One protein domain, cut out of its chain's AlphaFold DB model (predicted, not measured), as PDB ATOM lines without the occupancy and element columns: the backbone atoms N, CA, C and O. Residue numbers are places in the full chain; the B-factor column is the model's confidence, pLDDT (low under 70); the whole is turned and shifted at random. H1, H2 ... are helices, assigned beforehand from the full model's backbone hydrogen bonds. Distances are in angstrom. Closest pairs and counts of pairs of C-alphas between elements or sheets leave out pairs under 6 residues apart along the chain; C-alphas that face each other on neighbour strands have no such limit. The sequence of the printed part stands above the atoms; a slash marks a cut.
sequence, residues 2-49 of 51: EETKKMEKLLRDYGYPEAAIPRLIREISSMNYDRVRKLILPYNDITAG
ATOM      1  N   GLU A   2     -32.804 -19.430  33.447       75.38
ATOM      2  CA  GLU A   2     -34.129 -19.447  34.103       75.38
ATOM      3  C   GLU A   2     -34.216 -20.304  35.374       75.38
ATOM      4  O   GLU A   2     -34.879 -19.902  36.328       75.38
ATOM      5  N   GLU A   3     -33.540 -21.455  35.430       73.25
ATOM      6  CA  GLU A   3     -33.554 -22.316  36.627       73.25
ATOM      7  C   GLU A   3     -32.929 -21.633  37.841       73.25
ATOM      8  O   GLU A   3     -33.495 -21.671  38.929       73.25
ATOM      9  N   THR A   4     -31.825 -20.916  37.636       78.06
ATOM     10  CA  THR A   4     -31.158 -20.132  38.679       78.06
ATOM     11  C   THR A   4     -32.103 -19.097  39.288       78.06
ATOM     12  O   THR A   4     -32.229 -19.032  40.505       78.06
ATOM     13  N   LYS A   5     -32.865 -18.369  38.456       83.44
ATOM     14  CA  LYS A   5     -33.865 -17.397  38.932       83.44
ATOM     15  C   LYS A   5     -35.002 -18.057  39.716       83.44
ATOM     16  O   LYS A   5     -35.489 -17.489  40.693       83.44
ATOM     17  N   LYS A   6     -35.440 -19.256  39.305       84.62
ATOM     18  CA  LYS A   6     -36.447 -20.035  40.049       84.62
ATOM     19  C   LYS A   6     -35.906 -20.488  41.408       84.62
ATOM     20  O   LYS A   6     -36.635 -20.402  42.392       84.62
ATOM     21  N   MET A   7     -34.640 -20.901  41.477       83.19
ATOM     22  CA  MET A   7     -33.964 -21.263  42.728       83.19
ATOM     23  C   MET A   7     -33.757 -20.055  43.654       83.19
ATOM     24  O   MET A   7     -34.023 -20.170  44.846       83.19
ATOM     25  N   GLU A   8     -33.366 -18.885  43.129       86.62
ATOM     26  CA  GLU A   8     -33.279 -17.635  43.913       86.62
ATOM     27  C   GLU A   8     -34.612 -17.297  44.563       86.62
ATOM     28  O   GLU A   8     -34.681 -17.031  45.764       86.62
ATOM     29  N   LYS A   9     -35.683 -17.338  43.764       87.88
ATOM     30  CA  LYS A   9     -37.025 -17.029  44.246       87.88
ATOM     31  C   LYS A   9     -37.468 -18.016  45.323       87.88
ATOM     32  O   LYS A   9     -38.000 -17.579  46.332       87.88
ATOM     33  N   LEU A  10     -37.208 -19.311  45.132       85.38
ATOM     34  CA  LEU A  10     -37.511 -20.366  46.099       85.38
ATOM     35  C   LEU A  10     -36.790 -20.139  47.438       85.38
ATOM     36  O   LEU A  10     -37.423 -20.172  48.484       85.38
ATOM     37  N   LEU A  11     -35.484 -19.860  47.411       85.25
ATOM     38  CA  LEU A  11     -34.702 -19.608  48.627       85.25
ATOM     39  C   LEU A  11     -35.188 -18.352  49.363       85.25
ATOM     40  O   LEU A  11     -35.326 -18.368  50.585       85.25
ATOM     41  N   ARG A  12     -35.501 -17.278  48.629       86.81
ATOM     42  CA  ARG A  12     -36.052 -16.054  49.224       86.81
ATOM     43  C   ARG A  12     -37.436 -16.295  49.840       86.81
ATOM     44  O   ARG A  12     -37.687 -15.818  50.940       86.81
ATOM     45  N   ASP A  13     -38.303 -17.046  49.162       87.06
ATOM     46  CA  ASP A  13     -39.642 -17.425  49.648       87.06
ATOM     47  C   ASP A  13     -39.562 -18.273  50.929       87.06
ATOM     48  O   ASP A  13     -40.345 -18.108  51.857       87.06
ATOM     49  N   TYR A  14     -38.525 -19.107  51.027       84.81
ATOM     50  CA  TYR A  14     -38.232 -19.929  52.200       84.81
ATOM     51  C   TYR A  14     -37.596 -19.128  53.349       84.81
ATOM     52  O   TYR A  14     -37.351 -19.688  54.416       84.81
ATOM     53  N   GLY A  15     -37.328 -17.832  53.164       85.25
ATOM     54  CA  GLY A  15     -36.775 -16.949  54.193       85.25
ATOM     55  C   GLY A  15     -35.252 -16.987  54.315       85.25
ATOM     56  O   GLY A  15     -34.711 -16.510  55.313       85.25
ATOM     57  N   TYR A  16     -34.537 -17.549  53.335       85.44
ATOM     58  CA  TYR A  16     -33.076 -17.530  53.358       85.44
ATOM     59  C   TYR A  16     -32.535 -16.106  53.154       85.44
ATOM     60  O   TYR A  16     -33.046 -15.358  52.313       85.44
ATOM     61  N   PRO A  17     -31.458 -15.729  53.867       84.19
ATOM     62  CA  PRO A  17     -30.864 -14.407  53.736       84.19
ATOM     63  C   PRO A  17     -30.227 -14.223  52.357       84.19
ATOM     64  O   PRO A  17     -29.528 -15.107  51.860       84.19
ATOM     65  N   GLU A  18     -30.398 -13.037  51.769       85.06
ATOM     66  CA  GLU A  18     -29.934 -12.719  50.410       85.06
ATOM     67  C   GLU A  18     -28.430 -12.927  50.218       85.06
ATOM     68  O   GLU A  18     -27.993 -13.365  49.159       85.06
ATOM     69  N   ALA A  19     -27.638 -12.704  51.269       86.19
ATOM     70  CA  ALA A  19     -26.200 -12.961  51.264       86.19
ATOM     71  C   ALA A  19     -25.847 -14.458  51.131       86.19
ATOM     72  O   ALA A  19     -24.784 -14.798  50.610       86.19
ATOM     73  N   ALA A  20     -26.725 -15.362  51.581       84.06
ATOM     74  CA  ALA A  20     -26.527 -16.808  51.481       84.06
ATOM     75  C   ALA A  20     -27.069 -17.394  50.169       84.06
ATOM     76  O   ALA A  20     -26.556 -18.419  49.722       84.06
ATOM     77  N   ILE A  21     -28.050 -16.745  49.529       85.31
ATOM     78  CA  ILE A  21     -28.659 -17.187  48.263       85.31
ATOM     79  C   ILE A  21     -27.620 -17.501  47.170       85.31
ATOM     80  O   ILE A  21     -27.643 -18.622  46.666       85.31
ATOM     81  N   PRO A  22     -26.670 -16.614  46.803       86.44
ATOM     82  CA  PRO A  22     -25.728 -16.898  45.716       86.44
ATOM     83  C   PRO A  22     -24.773 -18.054  46.040       86.44
ATOM     84  O   PRO A  22     -24.339 -18.776  45.141       86.44
ATOM     85  N   ARG A  23     -24.455 -18.260  47.324       86.00
ATOM     86  CA  ARG A  23     -23.634 -19.390  47.773       86.00
ATOM     87  C   ARG A  23     -24.421 -20.695  47.719       86.00
ATOM     88  O   ARG A  23     -23.923 -21.666  47.162       86.00
ATOM     89  N   LEU A  24     -25.646 -20.688  48.242       83.25
ATOM     90  CA  LEU A  24     -26.557 -21.826  48.188       83.25
ATOM     91  C   LEU A  24     -26.791 -22.234  46.748       83.25
ATOM     92  O   LEU A  24     -26.574 -23.386  46.423       83.25
ATOM     93  N   ILE A  25     -27.115 -21.288  45.871       85.44
ATOM     94  CA  ILE A  25     -27.303 -21.540  44.443       85.44
ATOM     95  C   ILE A  25     -26.103 -22.209  43.815       85.44
ATOM     96  O   ILE A  25     -26.295 -23.131  43.042       85.44
ATOM     97  N   ARG A  26     -24.876 -21.802  44.138       86.19
ATOM     98  CA  ARG A  26     -23.686 -22.489  43.622       86.19
ATOM     99  C   ARG A  26     -23.599 -23.941  44.093       86.19
ATOM    100  O   ARG A  26     -23.274 -24.800  43.281       86.19
ATOM    101  N   GLU A  27     -23.937 -24.211  45.350       83.38
ATOM    102  CA  GLU A  27     -23.965 -25.565  45.924       83.38
ATOM    103  C   GLU A  27     -25.076 -26.419  45.291       83.38
ATOM    104  O   GLU A  27     -24.849 -27.545  44.847       83.38
ATOM    105  N   ILE A  28     -26.283 -25.858  45.186       79.88
ATOM    106  CA  ILE A  28     -27.460 -26.549  44.661       79.88
ATOM    107  C   ILE A  28     -27.551 -26.520  43.136       79.88
ATOM    108  O   ILE A  28     -28.365 -27.248  42.590       79.88
ATOM    109  N   SER A  29     -26.731 -25.735  42.430       76.69
ATOM    110  CA  SER A  29     -26.708 -25.694  40.957       76.69
ATOM    111  C   SER A  29     -26.199 -27.002  40.361       76.69
ATOM    112  O   SER A  29     -26.435 -27.260  39.184       76.69
ATOM    113  N   SER A  30     -25.508 -27.820  41.156       79.50
ATOM    114  CA  SER A  30     -25.166 -29.200  40.801       79.50
ATOM    115  C   SER A  30     -26.362 -30.158  40.979       79.50
ATOM    116  O   SER A  30     -26.366 -31.278  40.472       79.50
ATOM    117  N   MET A  31     -27.408 -29.728  41.694       79.12
ATOM    118  CA  MET A  31     -28.626 -30.491  41.967       79.12
ATOM    119  C   MET A  31     -29.805 -29.974  41.131       79.12
ATOM    120  O   MET A  31     -29.925 -28.797  40.812       79.12
ATOM    121  N   ASN A  32     -30.731 -30.868  40.788       80.38
ATOM    122  CA  ASN A  32     -31.935 -30.490  40.050       80.38
ATOM    123  C   ASN A  32     -32.963 -29.813  40.980       80.38
ATOM    124  O   ASN A  32     -33.095 -30.207  42.142       80.38
ATOM    125  N   TYR A  33     -33.730 -28.848  40.467       77.56
ATOM    126  CA  TYR A  33     -34.714 -28.054  41.218       77.56
ATOM    127  C   TYR A  33     -35.672 -28.900  42.077       77.56
ATOM    128  O   TYR A  33     -35.953 -28.541  43.217       77.56
ATOM    129  N   ASP A  34     -36.139 -30.047  41.572       80.50
ATOM    130  CA  ASP A  34     -37.029 -30.946  42.327       80.50
ATOM    131  C   ASP A  34     -36.358 -31.533  43.581       80.50
ATOM    132  O   ASP A  34     -36.970 -31.604  44.647       80.50
ATOM    133  N   ARG A  35     -35.069 -31.895  43.481       80.56
ATOM    134  CA  ARG A  35     -34.282 -32.355  44.633       80.56
ATOM    135  C   ARG A  35     -34.054 -31.231  45.620       80.56
ATOM    136  O   ARG A  35     -34.213 -31.454  46.813       80.56
ATOM    137  N   VAL A  36     -33.712 -30.045  45.125       80.19
ATOM    138  CA  VAL A  36     -33.531 -28.861  45.966       80.19
ATOM    139  C   VAL A  36     -34.803 -28.615  46.756       80.19
ATOM    140  O   VAL A  36     -34.745 -28.639  47.973       80.19
ATOM    141  N   ARG A  37     -35.955 -28.498  46.092       77.94
ATOM    142  CA  ARG A  37     -37.255 -28.255  46.730       77.94
ATOM    143  C   ARG A  37     -37.620 -29.287  47.807       77.94
ATOM    144  O   ARG A  37     -38.312 -28.934  48.750       77.94
ATOM    145  N   LYS A  38     -37.194 -30.546  47.663       80.44
ATOM    146  CA  LYS A  38     -37.428 -31.606  48.662       80.44
ATOM    147  C   LYS A  38     -36.433 -31.588  49.824       80.44
ATOM    148  O   LYS A  38     -36.761 -32.094  50.890       80.44
ATOM    149  N   LEU A  39     -35.219 -31.088  49.598       76.12
ATOM    150  CA  LEU A  39     -34.129 -31.096  50.577       76.12
ATOM    151  C   LEU A  39     -34.017 -29.786  51.355       76.12
ATOM    152  O   LEU A  39     -33.586 -29.802  52.505       76.12
ATOM    153  N   ILE A  40     -34.363 -28.655  50.739       77.38
ATOM    154  CA  ILE A  40     -34.356 -27.369  51.423       77.38
ATOM    155  C   ILE A  40     -35.559 -27.290  52.360       77.38
ATOM    156  O   ILE A  40     -36.683 -27.636  51.998       77.38
ATOM    157  N   LEU A  41     -35.305 -26.810  53.568       74.50
ATOM    158  CA  LEU A  41     -36.323 -26.518  54.567       74.50
ATOM    159  C   LEU A  41     -36.521 -25.003  54.627       74.50
ATOM    160  O   LEU A  41     -35.581 -24.263  54.322       74.50
ATOM    161  N   PRO A  42     -37.711 -24.506  55.000       75.81
ATOM    162  CA  PRO A  42     -37.884 -23.085  55.264       75.81
ATOM    163  C   PRO A  42     -36.855 -22.652  56.309       75.81
ATOM    164  O   PRO A  42     -36.700 -23.316  57.333       75.81
ATOM    165  N   TYR A  43     -36.157 -21.541  56.082       68.94
ATOM    166  CA  TYR A  43     -35.176 -21.001  57.026       68.94
ATOM    167  C   TYR A  43     -35.796 -20.809  58.417       68.94
ATOM    168  O   TYR A  43     -35.155 -21.087  59.426       68.94
ATOM    169  N   ASN A  44     -37.078 -20.437  58.441       63.25
ATOM    170  CA  ASN A  44     -37.885 -20.305  59.647       63.25
ATOM    171  C   ASN A  44     -38.035 -21.616  60.437       63.25
ATOM    172  O   ASN A  44     -38.102 -21.578  61.655       63.25
ATOM    173  N   ASP A  45     -38.076 -22.766  59.764       65.69
ATOM    174  CA  ASP A  45     -38.217 -24.088  60.389       65.69
ATOM    175  C   ASP A  45     -36.880 -24.551  60.999       65.69
ATOM    176  O   ASP A  45     -36.827 -25.095  62.099       65.69
ATOM    177  N   ILE A  46     -35.769 -24.228  60.325       62.34
ATOM    178  CA  ILE A  46     -34.404 -24.496  60.807       62.34
ATOM    179  C   ILE A  46     -34.099 -23.672  62.068       62.34
ATOM    180  O   ILE A  46     -33.407 -24.142  62.975       62.34
ATOM    181  N   THR A  47     -34.596 -22.432  62.137       60.44
ATOM    182  CA  THR A  47     -34.384 -21.537  63.284       60.44
ATOM    183  C   THR A  47     -35.443 -21.682  64.378       60.44
ATOM    184  O   THR A  47     -35.144 -21.348  65.525       60.44
ATOM    185  N   ALA A  48     -36.623 -22.239  64.078       58.69
ATOM    186  CA  ALA A  48     -37.703 -22.465  65.047       58.69
ATOM    187  C   ALA A  48     -37.334 -23.440  66.180       58.69
ATOM    188  O   ALA A  48     -37.967 -23.419  67.230       58.69
ATOM    189  N   GLY A  49     -36.287 -24.256  66.010       53.41
ATOM    190  CA  GLY A  49     -35.752 -25.129  67.062       53.41
ATOM    191  C   GLY A  49     -34.825 -24.444  68.078       53.41
ATOM    192  O   GLY A  49     -34.319 -25.115  68.974       53.41
TER     193      GLY A  49
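What this domain is: This is residues 2 to 49 of the 51 residues of an uncharacterized protein of Neobacillus niacini (UniProt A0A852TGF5). Look for a small cluster of three helices whose centres make a triangle: H1 and H3 run the same way at a shallow tilt, and H2 spans from H1 toward H3 like a crossbar. The short H4 lies beyond them at one end of the longest axis, apart from the other helices. You have 48 printed residues with four named helices, H1, H2, H3 and H4 along the chain, and no named strand; the class is all helix. The whole is compact, with a radius of gyration of the C-alphas of 10.1 A, and spans 31 by 21 by 16 A.

How they stand to each other: Start at H1, residues 2 to 13. It touches H2, residues 21 to 28, at a steep tilt of 61 degrees, opposite ways; the closest C-alphas, of Glu 8 and Ile 21, are 6.4 A apart. H1 and H3, residues 33 to 39, only just touch, with 3 pairs of C-alphas within 8 A; the closest, of Met 7 and Tyr 33, are 7.0 A apart. These two run the same way at a shallow tilt of 29 degrees. H2 and H3 are close but not clearly touching, about perpendicular at 86 degrees, with the closest C-alphas, of Ile 28 and Val 36, 6.6 A apart. H4, residues 43 to 47, is apart from H1, H2 and H3. In H1, H2, H3 and H4, every backbone O i to N i+4 pair is within hydrogen-bond range.

Where its parts are: Find C-alpha 2 at (-34.129, -19.447, 34.103); from there H1 runs 16.6 A to C-alpha 13. H2 begins at C-alpha 21, at (-28.659, -17.187, 48.263), and is 10.1 A long. H3 measures 9.9 A and H4 6.3 A, ending at C-alpha 47, at (-34.384, -21.537, 63.284).

The domain as a whole: The C-alphas of Glu 2 and Gly 49, the two farthest apart, are 33.5 A apart. The printed part has no cut, and no link is long. In the B-factor column, look at residues 43 to 49, where pLDDT is under 70; the mean of the printed part is 79.1.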